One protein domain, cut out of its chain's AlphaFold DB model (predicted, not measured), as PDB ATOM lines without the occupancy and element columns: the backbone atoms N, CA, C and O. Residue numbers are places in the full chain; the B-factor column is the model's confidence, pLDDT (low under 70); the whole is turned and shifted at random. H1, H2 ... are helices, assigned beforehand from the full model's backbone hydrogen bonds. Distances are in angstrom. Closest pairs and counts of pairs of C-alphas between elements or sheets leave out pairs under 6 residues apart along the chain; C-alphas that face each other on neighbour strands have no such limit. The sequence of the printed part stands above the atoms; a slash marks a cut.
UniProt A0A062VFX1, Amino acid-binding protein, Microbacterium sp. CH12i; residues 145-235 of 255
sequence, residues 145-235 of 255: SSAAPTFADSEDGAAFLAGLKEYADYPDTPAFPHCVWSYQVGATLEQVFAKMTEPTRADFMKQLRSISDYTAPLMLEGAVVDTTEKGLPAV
ATOM      1  N   SER A 145      94.490  12.831  72.052       85.69
ATOM      2  CA  SER A 145      93.181  13.427  72.310       85.69
ATOM      3  C   SER A 145      92.729  13.087  73.725       85.69
ATOM      4  O   SER A 145      92.557  11.912  74.041       85.69
ATOM      5  N   SER A 146      92.467  14.104  74.549       85.62
ATOM      6  CA  SER A 146      91.900  13.940  75.897       85.62
ATOM      7  C   SER A 146      90.551  13.212  75.887       85.62
ATOM      8  O   SER A 146      90.193  12.555  76.859       85.62
ATOM      9  N   ALA A 147      89.818  13.287  74.772       79.12
ATOM     10  CA  ALA A 147      88.545  12.603  74.566       79.12
ATOM     11  C   ALA A 147      88.691  11.122  74.158       79.12
ATOM     12  O   ALA A 147      87.692  10.401  74.091       79.12
ATOM     13  N   ALA A 148      89.905  10.647  73.849       78.50
ATOM     14  CA  ALA A 148      90.123   9.243  73.521       78.50
ATOM     15  C   ALA A 148      89.928   8.363  74.773       78.50
ATOM     16  O   ALA A 148      90.447   8.706  75.835       78.50
ATOM     17  N   PRO A 149      89.248   7.202  74.674       72.81
ATOM     18  CA  PRO A 149      89.028   6.327  75.831       72.81
ATOM     19  C   PRO A 149      90.320   5.911  76.539       72.81
ATOM     20  O   PRO A 149      90.355   5.854  77.758       72.81
ATOM     21  N   THR A 150      91.385   5.685  75.769       79.38
ATOM     22  CA  THR A 150      92.693   5.244  76.269       79.38
ATOM     23  C   THR A 150      93.503   6.360  76.929       79.38
ATOM     24  O   THR A 150      94.561   6.084  77.483       79.38
ATOM     25  N   PHE A 151      93.061   7.621  76.850       86.62
ATOM     26  CA  PHE A 151      93.826   8.758  77.362       86.62
ATOM     27  C   PHE A 151      93.966   8.687  78.885       86.62
ATOM     28  O   PHE A 151      95.077   8.741  79.405       86.62
ATOM     29  N   ALA A 152      92.849   8.493  79.591       86.69
ATOM     30  CA  ALA A 152      92.833   8.388  81.051       86.69
ATOM     31  C   ALA A 152      93.523   7.117  81.577       86.69
ATOM     32  O   ALA A 152      93.915   7.084  82.741       86.69
ATOM     33  N   ASP A 153      93.682   6.099  80.726       87.06
ATOM     34  CA  ASP A 153      94.374   4.851  81.063       87.06
ATOM     35  C   ASP A 153      95.906   4.972  80.940       87.06
ATOM     36  O   ASP A 153      96.637   4.121  81.446       87.06
ATOM     37  N   SER A 154      96.407   6.013  80.263       89.56
ATOM     38  CA  SER A 154      97.843   6.285  80.141       89.56
ATOM     39  C   SER A 154      98.388   7.021  81.369       89.56
ATOM     40  O   SER A 154      97.681   7.821  81.981       89.56
ATOM     41  N   GLU A 155      99.660   6.789  81.709       91.88
ATOM     42  CA  GLU A 155     100.324   7.455  82.841       91.88
ATOM     43  C   GLU A 155     100.320   8.984  82.681       91.88
ATOM     44  O   GLU A 155      99.816   9.694  83.554       91.88
ATOM     45  N   ASP A 156     100.779   9.484  81.528       91.81
ATOM     46  CA  ASP A 156     100.795  10.920  81.218       91.81
ATOM     47  C   ASP A 156      99.385  11.529  81.224       91.81
ATOM     48  O   ASP A 156      99.180  12.635  81.729       91.81
ATOM     49  N   GLY A 157      98.393  10.823  80.671       93.44
ATOM     50  CA  GLY A 157      97.015  11.308  80.610       93.44
ATOM     51  C   GLY A 157      96.364  11.375  81.988       93.44
ATOM     52  O   GLY A 157      95.707  12.366  82.311       93.44
ATOM     53  N   ALA A 158      96.592  10.371  82.839       92.75
ATOM     54  CA  ALA A 158      96.137  10.378  84.225       92.75
ATOM     55  C   ALA A 158      96.796  11.508  85.034       92.75
ATOM     56  O   ALA A 158      96.100  12.227  85.758       92.75
ATOM     57  N   ALA A 159      98.110  11.709  84.872       94.00
ATOM     58  CA  ALA A 159      98.844  12.798  85.516       94.00
ATOM     59  C   ALA A 159      98.319  14.176  85.080       94.00
ATOM     60  O   ALA A 159      98.059  15.040  85.919       94.00
ATOM     61  N   PHE A 160      98.079  14.361  83.782       95.00
ATOM     62  CA  PHE A 160      97.476  15.573  83.237       95.00
ATOM     63  C   PHE A 160      96.081  15.849  83.819       95.00
ATOM     64  O   PHE A 160      95.820  16.959  84.285       95.00
ATOM     65  N   LEU A 161      95.189  14.851  83.840       92.69
ATOM     66  CA  LEU A 161      93.830  15.010  84.374       92.69
ATOM     67  C   LEU A 161      93.828  15.306  85.881       92.69
ATOM     68  O   LEU A 161      92.989  16.073  86.354       92.69
ATOM     69  N   ALA A 162      94.757  14.721  86.642       92.19
ATOM     70  CA  ALA A 162      94.937  15.045  88.054       92.19
ATOM     71  C   ALA A 162      95.426  16.492  88.240       92.19
ATOM     72  O   ALA A 162      94.838  17.240  89.022       92.19
ATOM     73  N   GLY A 163      96.431  16.911  87.466       92.69
ATOM     74  CA  GLY A 163      96.963  18.274  87.503       92.69
ATOM     75  C   GLY A 163      95.927  19.334  87.123       92.69
ATOM     76  O   GLY A 163      95.885  20.396  87.735       92.69
ATOM     77  N   LEU A 164      95.037  19.042  86.171       92.88
ATOM     78  CA  LEU A 164      93.927  19.934  85.825       92.88
ATOM     79  C   LEU A 164      92.955  20.163  86.991       92.88
ATOM     80  O   LEU A 164      92.529  21.296  87.223       92.88
ATOM     81  N   LYS A 165      92.633  19.108  87.747       90.50
ATOM     82  CA  LYS A 165      91.756  19.208  88.923       90.50
ATOM     83  C   LYS A 165      92.405  19.993  90.056       90.50
ATOM     84  O   LYS A 165      91.716  20.725  90.755       90.50
ATOM     85  N   GLU A 166      93.713  19.832  90.244       92.00
ATOM     86  CA  GLU A 166      94.446  20.497  91.321       92.00
ATOM     87  C   GLU A 166      94.744  21.970  91.010       92.00
ATOM     88  O   GLU A 166      94.584  22.828  91.878       92.00
ATOM     89  N   TYR A 167      95.159  22.274  89.776       91.25
ATOM     90  CA  TYR A 167      95.754  23.569  89.434       91.25
ATOM     91  C   TYR A 167      94.915  24.443  88.496       91.25
ATOM     92  O   TYR A 167      95.226  25.626  88.362       91.25
ATOM     93  N   ALA A 168      93.886  23.904  87.830       85.50
ATOM     94  CA  ALA A 168      93.200  24.599  86.735       85.50
ATOM     95  C   ALA A 168      91.670  24.715  86.885       85.50
ATOM     96  O   ALA A 168      91.024  25.136  85.929       85.50
ATOM     97  N   ASP A 169      91.100  24.349  88.045       85.44
ATOM     98  CA  ASP A 169      89.642  24.314  88.306       85.44
ATOM     99  C   ASP A 169      88.851  23.657  87.158       85.44
ATOM    100  O   ASP A 169      87.797  24.119  86.725       85.44
ATOM    101  N   TYR A 170      89.424  22.583  86.608       86.38
ATOM    102  CA  TYR A 170      88.890  21.875  85.453       86.38
ATOM    103  C   TYR A 170      88.457  20.471  85.913       86.38
ATOM    104  O   TYR A 170      89.266  19.539  85.911       86.38
ATOM    105  N   PRO A 171      87.206  20.308  86.398       80.19
ATOM    106  CA  PRO A 171      86.761  19.058  87.023       80.19
ATOM    107  C   PRO A 171      86.582  17.915  86.014       80.19
ATOM    108  O   PRO A 171      86.765  16.746  86.372       80.19
ATOM    109  N   ASP A 172      86.262  18.265  84.766       84.94
ATOM    110  CA  ASP A 172      85.961  17.342  83.675       84.94
ATOM    111  C   ASP A 172      87.105  17.252  82.656       84.94
ATOM    112  O   ASP A 172      88.056  18.025  82.662       84.94
ATOM    113  N   THR A 173      87.035  16.299  81.733       85.19
ATOM    114  CA  THR A 173      87.998  16.234  80.628       85.19
ATOM    115  C   THR A 173      87.811  17.434  79.688       85.19
ATOM    116  O   THR A 173      86.687  17.669  79.236       85.19
ATOM    117  N   PRO A 174      88.880  18.168  79.313       87.75
ATOM    118  CA  PRO A 174      88.765  19.266  78.360       87.75
ATOM    119  C   PRO A 174      88.215  18.818  77.011       87.75
ATOM    120  O   PRO A 174      88.713  17.859  76.416       87.75
ATOM    121  N   ALA A 175      87.223  19.556  76.511       86.62
ATOM    122  CA  ALA A 175      86.607  19.291  75.212       86.62
ATOM    123  C   ALA A 175      87.506  19.695  74.030       86.62
ATOM    124  O   ALA A 175      87.385  19.141  72.937       86.62
ATOM    125  N   PHE A 176      88.403  20.659  74.241       88.44
ATOM    126  CA  PHE A 176      89.325  21.173  73.230       88.44
ATOM    127  C   PHE A 176      90.767  20.747  73.532       88.44
ATOM    128  O   PHE A 176      91.143  20.621  74.701       88.44
ATOM    129  N   PRO A 177      91.615  20.594  72.502       86.38
ATOM    130  CA  PRO A 177      92.980  20.100  72.675       86.38
ATOM    131  C   PRO A 177      93.933  21.118  73.335       86.38
ATOM    132  O   PRO A 177      95.042  20.767  73.726       86.38
ATOM    133  N   HIS A 178      93.509  22.374  73.510       89.62
ATOM    134  CA  HIS A 178      94.350  23.473  73.997       89.62
ATOM    135  C   HIS A 178      94.970  23.243  75.381       89.62
ATOM    136  O   HIS A 178      96.097  23.679  75.619       89.62
ATOM    137  N   CYS A 179      94.276  22.544  76.285       91.50
ATOM    138  CA  CYS A 179      94.834  22.202  77.595       91.50
ATOM    139  C   CYS A 179      95.999  21.211  77.453       91.50
ATOM    140  O   CYS A 179      97.041  21.407  78.073       91.50
ATOM    141  N   VAL A 180      95.861  20.205  76.582       92.75
ATOM    142  CA  VAL A 180      96.934  19.244  76.274       92.75
ATOM    143  C   VAL A 180      98.130  19.960  75.640       92.75
ATOM    144  O   VAL A 180      99.265  19.759  76.064       92.75
ATOM    145  N   TRP A 181      97.887  20.866  74.688       93.56
ATOM    146  CA  TRP A 181      98.955  21.663  74.069       93.56
ATOM    147  C   TRP A 181      99.677  22.550  75.085       93.56
ATOM    148  O   TRP A 181     100.899  22.650  75.071       93.56
ATOM    149  N   SER A 182      98.937  23.165  76.009       93.38
ATOM    150  CA  SER A 182      99.520  23.989  77.075       93.38
ATOM    151  C   SER A 182     100.393  23.165  78.022       93.38
ATOM    152  O   SER A 182     101.447  23.635  78.446       93.38
ATOM    153  N   TYR A 183      99.998  21.923  78.309       94.50
ATOM    154  CA  TYR A 183     100.798  20.999  79.110       94.50
ATOM    155  C   TYR A 183     102.128  20.653  78.420       94.50
ATOM    156  O   TYR A 183     103.189  20.731  79.038       94.50
ATOM    157  N   GLN A 184     102.093  20.394  77.110       95.50
ATOM    158  CA  GLN A 184     103.291  20.179  76.285       95.50
ATOM    159  C   GLN A 184     104.207  21.403  76.243       95.50
ATOM    160  O   GLN A 184     105.431  21.276  76.344       95.50
ATOM    161  N   VAL A 185     103.628  22.602  76.123       96.06
ATOM    162  CA  VAL A 185     104.381  23.860  76.196       96.06
ATOM    163  C   VAL A 185     105.040  24.006  77.566       96.06
ATOM    164  O   VAL A 185     106.213  24.360  77.626       96.06
ATOM    165  N   GLY A 186     104.339  23.680  78.655       95.94
ATOM    166  CA  GLY A 186     104.898  23.670  80.009       95.94
ATOM    167  C   GLY A 186     106.118  22.754  80.134       95.94
ATOM    168  O   GLY A 186     107.180  23.210  80.550       95.94
ATOM    169  N   ALA A 187     106.000  21.503  79.683       96.00
ATOM    170  CA  ALA A 187     107.107  20.542  79.675       96.00
ATOM    171  C   ALA A 187     108.285  21.004  78.793       96.00
ATOM    172  O   ALA A 187     109.455  20.858  79.144       96.00
ATOM    173  N   THR A 188     107.990  21.648  77.662       96.94
ATOM    174  CA  THR A 188     109.016  22.247  76.797       96.94
ATOM    175  C   THR A 188     109.736  23.395  77.507       96.94
ATOM    176  O   THR A 188     110.960  23.496  77.441       96.94
ATOM    177  N   LEU A 189     109.007  24.259  78.216       97.56
ATOM    178  CA  LEU A 189     109.595  25.356  78.984       97.56
ATOM    179  C   LEU A 189     110.436  24.852  80.161       97.56
ATOM    180  O   LEU A 189     111.466  25.454  80.454       97.56
ATOM    181  N   GLU A 190     110.066  23.734  80.783       97.44
ATOM    182  CA  GLU A 190     110.897  23.074  81.794       97.44
ATOM    183  C   GLU A 190     112.285  22.717  81.234       97.44
ATOM    184  O   GLU A 190     113.299  23.040  81.856       97.44
ATOM    185  N   GLN A 191     112.355  22.168  80.012       96.69
ATOM    186  CA  GLN A 191     113.629  21.904  79.326       96.69
ATOM    187  C   GLN A 191     114.452  23.180  79.107       96.69
ATOM    188  O   GLN A 191     115.680  23.153  79.213       96.69
ATOM    189  N   VAL A 192     113.794  24.303  78.799       98.00
ATOM    190  CA  VAL A 192     114.466  25.601  78.642       98.00
ATOM    191  C   VAL A 192     115.044  26.059  79.975       98.00
ATOM    192  O   VAL A 192     116.235  26.354  80.053       98.00
ATOM    193  N   PHE A 193     114.222  26.096  81.025       98.19
ATOM    194  CA  PHE A 193     114.621  26.607  82.334       98.19
ATOM    195  C   PHE A 193     115.706  25.753  82.991       98.19
ATOM    196  O   PHE A 193     116.614  26.311  83.601       98.19
ATOM    197  N   ALA A 194     115.686  24.431  82.799       97.12
ATOM    198  CA  ALA A 194     116.730  23.536  83.297       97.12
ATOM    199  C   ALA A 194     118.113  23.797  82.665       97.12
ATOM    200  O   ALA A 194     119.139  23.531  83.290       97.12
ATOM    201  N   LYS A 195     118.155  24.316  81.429       96.81
ATOM    202  CA  LYS A 195     119.395  24.642  80.703       96.81
ATOM    203  C   LYS A 195     119.863  26.083  80.915       96.81
ATOM    204  O   LYS A 195     120.984  26.418  80.528       96.81
ATOM    205  N   MET A 196     119.011  26.950  81.462       98.12
ATOM    206  CA  MET A 196     119.367  28.345  81.699       98.12
ATOM    207  C   MET A 196     120.416  28.460  82.807       98.12
ATOM    208  O   MET A 196     120.380  27.781  83.828       98.12
ATOM    209  N   THR A 197     121.349  29.371  82.586       97.75
ATOM    210  CA  THR A 197     122.439  29.749  83.490       97.75
ATOM    211  C   THR A 197     122.226  31.134  84.095       97.75
ATOM    212  O   THR A 197     122.727  31.412  85.182       97.75
ATOM    213  N   GLU A 198     121.442  31.986  83.430       96.62
ATOM    214  CA  GLU A 198     121.086  33.321  83.902       96.62
ATOM    215  C   GLU A 198     119.603  33.616  83.632       96.62
ATOM    216  O   GLU A 198     119.091  33.259  82.571       96.62
ATOM    217  N   PRO A 199     118.897  34.339  84.521       97.19
ATOM    218  CA  PRO A 199     117.487  34.687  84.342       97.19
ATOM    219  C   PRO A 199     117.311  35.864  83.364       97.19
ATOM    220  O   PRO A 199     116.677  36.872  83.676       97.19
ATOM    221  N   THR A 200     117.905  35.767  82.173       98.31
ATOM    222  CA  THR A 200     117.847  36.802  81.138       98.31
ATOM    223  C   THR A 200     117.093  36.310  79.909       98.31
ATOM    224  O   THR A 200     117.108  35.130  79.559       98.31
ATOM    225  N   ARG A 201     116.463  37.244  79.185       98.25
ATOM    226  CA  ARG A 201     115.816  36.948  77.896       98.25
ATOM    227  C   ARG A 201     116.802  36.362  76.882       98.25
ATOM    228  O   ARG A 201     116.413  35.529  76.069       98.25
ATOM    229  N   ALA A 202     118.051  36.827  76.898       98.38
ATOM    230  CA  ALA A 202     119.074  36.372  75.965       98.38
ATOM    231  C   ALA A 202     119.387  34.885  76.177       98.38
ATOM    232  O   ALA A 202     119.378  34.126  75.207       98.38
ATOM    233  N   ASP A 203     119.586  34.465  77.430       98.50
ATOM    234  CA  ASP A 203     119.841  33.060  77.744       98.50
ATOM    235  C   ASP A 203     118.591  32.199  77.513       98.50
ATOM    236  O   ASP A 203     118.678  31.176  76.842       98.50
ATOM    237  N   PHE A 204     117.399  32.669  77.908       98.44
ATOM    238  CA  PHE A 204     116.134  31.990  77.588       98.44
ATOM    239  C   PHE A 204     115.999  31.694  76.089       98.44
ATOM    240  O   PHE A 204     115.773  30.554  75.695       98.44
ATOM    241  N   MET A 205     116.186  32.702  75.227       97.50
ATOM    242  CA  MET A 205     116.063  32.520  73.777       97.50
ATOM    243  C   MET A 205     117.154  31.614  73.201       97.50
ATOM    244  O   MET A 205     116.903  30.933  72.207       97.50
ATOM    245  N   LYS A 206     118.352  31.607  73.798       97.56
ATOM    246  CA  LYS A 206     119.440  30.702  73.421       97.56
ATOM    247  C   LYS A 206     119.064  29.252  73.723       97.56
ATOM    248  O   LYS A 206     119.165  28.418  72.830       97.56
ATOM    249  N   GLN A 207     118.597  28.966  74.940       98.19
ATOM    250  CA  GLN A 207     118.212  27.609  75.333       98.19
ATOM    251  C   GLN A 207     116.954  27.147  74.592       98.19
ATOM    252  O   GLN A 207     116.915  26.023  74.094       98.19
ATOM    253  N   LEU A 208     115.969  28.035  74.421       96.88
ATOM    254  CA  LEU A 208     114.744  27.741  73.682       96.88
ATOM    255  C   LEU A 208     115.026  27.308  72.247       96.88
ATOM    256  O   LEU A 208     114.363  26.395  71.790       96.88
ATOM    257  N   ARG A 209     115.995  27.914  71.548       96.69
ATOM    258  CA  ARG A 209     116.382  27.568  70.160       96.69
ATOM    259  C   ARG A 209     117.360  26.386  70.057       96.69
ATOM    260  O   ARG A 209     117.938  26.159  69.001       96.69
ATOM    261  N   SER A 210     117.600  25.688  71.166       96.81
ATOM    262  CA  SER A 210     118.496  24.524  71.243       96.81
ATOM    263  C   SER A 210     117.753  23.216  71.523       96.81
ATOM    264  O   SER A 210     118.385  22.192  71.788       96.81
ATOM    265  N   ILE A 211     116.418  23.248  71.543       97.00
ATOM    266  CA  ILE A 211     115.602  22.050  71.737       97.00
ATOM    267  C   ILE A 211     115.567  21.307  70.407       97.00
ATOM    268  O   ILE A 211     115.204  21.887  69.391       97.00
ATOM    269  N   SER A 212     115.958  20.039  70.432       95.94
ATOM    270  CA  SER A 212     115.957  19.161  69.270       95.94
ATOM    271  C   SER A 212     115.493  17.781  69.702       95.94
ATOM    272  O   SER A 212     115.814  17.362  70.821       95.94
ATOM    273  N   ASP A 213     114.709  17.127  68.844       94.38
ATOM    274  CA  ASP A 213     114.175  15.774  69.033       94.38
ATOM    275  C   ASP A 213     113.544  15.522  70.419       94.38
ATOM    276  O   ASP A 213     113.676  14.443  71.002       94.38
ATOM    277  N   TYR A 214     112.858  16.522  70.986       95.88
ATOM    278  CA  TYR A 214     112.243  16.392  72.307       95.88
ATOM    279  C   TYR A 214     110.801  15.887  72.207       95.88
ATOM    280  O   TYR A 214     109.926  16.575  71.687       95.88
ATOM    281  N   THR A 215     110.527  14.711  72.766       95.56
ATOM    282  CA  THR A 215     109.157  14.207  72.934       95.56
ATOM    283  C   THR A 215     108.570  14.738  74.242       95.56
ATOM    284  O   THR A 215     108.886  14.237  75.322       95.56
ATOM    285  N   ALA A 216     107.714  15.757  74.156       95.19
ATOM    286  CA  ALA A 216     106.941  16.225  75.304       95.19
ATOM    287  C   ALA A 216     105.859  15.194  75.704       95.19
ATOM    288  O   ALA A 216     105.407  14.422  74.848       95.19
ATOM    289  N   PRO A 217     105.388  15.195  76.968       94.50
ATOM    290  CA  PRO A 217     104.275  14.351  77.399       94.50
ATOM    291  C   PRO A 217     103.055  14.494  76.486       94.50
ATOM    292  O   PRO A 217     102.793  15.571  75.941       94.50
ATOM    293  N   LEU A 218     102.279  13.420  76.332       93.50
ATOM    294  CA  LEU A 218     101.060  13.399  75.505       93.50
ATOM    295  C   LEU A 218     101.277  13.675  74.005       93.50
ATOM    296  O   LEU A 218     100.296  13.847  73.278       93.50
ATOM    297  N   MET A 219     102.513  13.754  73.501       92.56
ATOM    298  CA  MET A 219     102.747  13.792  72.053       92.56
ATOM    299  C   MET A 219     102.383  12.447  71.415       92.56
ATOM    300  O   MET A 219     102.434  11.392  72.053       92.56
ATOM    301  N   LEU A 220     101.966  12.486  70.150       89.69
ATOM    302  CA  LEU A 220     101.777  11.269  69.364       89.69
ATOM    303  C   LEU A 220     103.132  10.686  68.961       89.69
ATOM    304  O   LEU A 220     104.118  11.409  68.827       89.69
ATOM    305  N   GLU A 221     103.172   9.372  68.750       87.00
ATOM    306  CA  GLU A 221     104.384   8.692  68.299       87.00
ATOM    307  C   GLU A 221     104.916   9.318  66.998       87.00
ATOM    308  O   GLU A 221     104.162   9.599  66.065       87.00
ATOM    309  N   GLY A 222     106.228   9.567  66.958       85.44
ATOM    310  CA  GLY A 222     106.898  10.226  65.838       85.44
ATOM    311  C   GLY A 222     106.758  11.750  65.809       85.44
ATOM    312  O   GLY A 222     107.382  12.378  64.955       85.44
ATOM    313  N   ALA A 223     105.987  12.353  66.721       91.00
ATOM    314  CA  ALA A 223     105.951  13.798  66.882       91.00
ATOM    315  C   ALA A 223     107.007  14.268  67.891       91.00
ATOM    316  O   ALA A 223     107.126  13.718  68.987       91.00
ATOM    317  N   VAL A 224     107.760  15.304  67.517       93.94
ATOM    318  CA  VAL A 224     108.819  15.892  68.349       93.94
ATOM    319  C   VAL A 224     108.754  17.414  68.335       93.94
ATOM    320  O   VAL A 224     108.254  18.025  67.386       93.94
ATOM    321  N   VAL A 225     109.264  18.016  69.404       95.88
ATOM    322  CA  VAL A 225     109.579  19.437  69.485       95.88
ATOM    323  C   VAL A 225     111.012  19.641  68.998       95.88
ATOM    324  O   VAL A 225     111.958  19.153  69.621       95.88
ATOM    325  N   ASP A 226     111.166  20.400  67.916       95.69
ATOM    326  CA  ASP A 226     112.448  20.881  67.408       95.69
ATOM    327  C   ASP A 226     112.361  22.382  67.109       95.69
ATOM    328  O   ASP A 226     111.496  22.857  66.376       95.69
ATOM    329  N   THR A 227     113.251  23.155  67.722       95.62
ATOM    330  CA  THR A 227     113.303  24.618  67.617       95.62
ATOM    331  C   THR A 227     114.616  25.114  67.014       95.62
ATOM    332  O   THR A 227     114.917  26.315  67.079       95.62
ATOM    333  N   THR A 228     115.415  24.205  66.453       95.38
ATOM    334  CA  THR A 228     116.738  24.507  65.900       95.38
ATOM    335  C   THR A 228     116.644  25.182  64.532       95.38
ATOM    336  O   THR A 228     117.484  26.020  64.188       95.38
ATOM    337  N   GLU A 229     115.583  24.895  63.776       92.12
ATOM    338  CA  GLU A 229     115.361  25.450  62.447       92.12
ATOM    339  C   GLU A 229     114.615  26.790  62.491       92.12
ATOM    340  O   GLU A 229     113.458  26.917  62.901       92.12
ATOM    341  N   LYS A 230     115.289  27.852  62.037       89.31
ATOM    342  CA  LYS A 230     114.699  29.192  62.008       89.31
ATOM    343  C   LYS A 230     113.574  29.258  60.976       89.31
ATOM    344  O   LYS A 230     113.813  29.087  59.788       89.31
ATOM    345  N   GLY A 231     112.396  29.676  61.430       85.25
ATOM    346  CA  GLY A 231     111.240  29.907  60.562       85.25
ATOM    347  C   GLY A 231     110.325  28.695  60.430       85.25
ATOM    348  O   GLY A 231     109.269  28.835  59.826       85.25
ATOM    349  N   LEU A 232     110.685  27.555  61.031       85.25
ATOM    350  CA  LEU A 232     109.774  26.429  61.171       85.25
ATOM    351  C   LEU A 232     108.978  26.499  62.483       85.25
ATOM    352  O   LEU A 232     109.468  27.040  63.483       85.25
ATOM    353  N   PRO A 233     107.749  25.952  62.497       88.12
ATOM    354  CA  PRO A 233     107.033  25.664  63.730       88.12
ATOM    355  C   PRO A 233     107.824  24.697  64.614       88.12
ATOM    356  O   PRO A 233     108.451  23.763  64.116       88.12
ATOM    357  N   ALA A 234     107.709  24.871  65.935       92.12
ATOM    358  CA  ALA A 234     108.374  24.009  66.915       92.12
ATOM    359  C   ALA A 234     107.963  22.529  66.800       92.12
ATOM    360  O   ALA A 234     108.720  21.647  67.176       92.12
ATOM    361  N   VAL A 235     106.762  22.259  66.284       92.56
ATOM    362  CA  VAL A 235     106.303  20.916  65.923       92.56
ATOM    363  C   VAL A 235     105.895  20.956  64.459       92.56
ATOM    364  O   VAL A 235     104.924  21.621  64.103       92.56
TER     365      VAL A 235
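AT A GLANCE: This is residues 145 to 235 of the 255 residues of the protein "Amino acid-binding protein" of Microbacterium sp. CH12i (UniProt A0A062VFX1). One long helix, H2, makes a beam through the domain, with a shorter helix set crosswise near each end: H1 near its first part and H3 on its last part. After H3 the long unnamed stretch of residues 209 to 235 folds back along one side of H2 as far as the neighbourhood of H1, then turns and heads again towards the H3 end. The printed part has 91 residues with three named helices, H1, H2 and H3 in that order along the chain, and no named strand; the class is all helix, though only 39 of the 91 residues are in named elements. The whole is only just compact, close to loose, with a radius of gyration of the C-alphas of 14.7 A, and it spans 40 by 28 by 20 A.

IN THESE COORDINATES: Begin at Ser 145, whose C-alpha is at (93.181, 13.427, 72.310), and go on to C-alpha 155 at (100.324, 7.455, 82.841). There H1 starts, residues 155 to 167, and it measures 18.0 A from first to last C-alpha. Next find C-alpha 178 at (94.350, 23.473, 73.997), the first of H2, residues 178 to 195, the longest helix with 18 residues and 26.0 A. H3 follows with residues 201 to 208 and ends at C-alpha 208 at (114.744, 27.741, 73.682). From there residues 209 to 235 hold no named element.

HOW THE PARTS SIT: Look first at Phe 160 and Tyr 183, the closest C-alphas of H1 and H2, 7.6 A apart. These two helices are close but not clearly touching, and their lines are about perpendicular at 85 degrees. At the other end of H2, residues 189 to 195 alone touch H3; the closest C-alphas are those of Val 192 and Gln 207, 5.4 A apart. The lines of H2 and H3 stand at 72 degrees, only just about perpendicular rather than a steep tilt. H1 and H3 are apart. In H1 and H3 every backbone O i to N i+4 pair is within hydrogen-bond range, and in H2 13 of 14 are.

THE WHOLE: The two C-alphas farthest apart are those of Pro 149 and Glu 198, at 42.7 A, while the first and last printed C-alphas, Ser 145 and Val 235, are 16.4 A apart. The printed part has no cut. The link from H1 to H2, 10 residues, is short, and the link from H2 to H3, 5 residues, is tight. The C-alphas of residues 209 to 235 lie 5 to 20 A from the mean of the C-alphas. In the B-factor column of this model the mean pLDDT of the printed part is 92.1, and no printed residue is under 70.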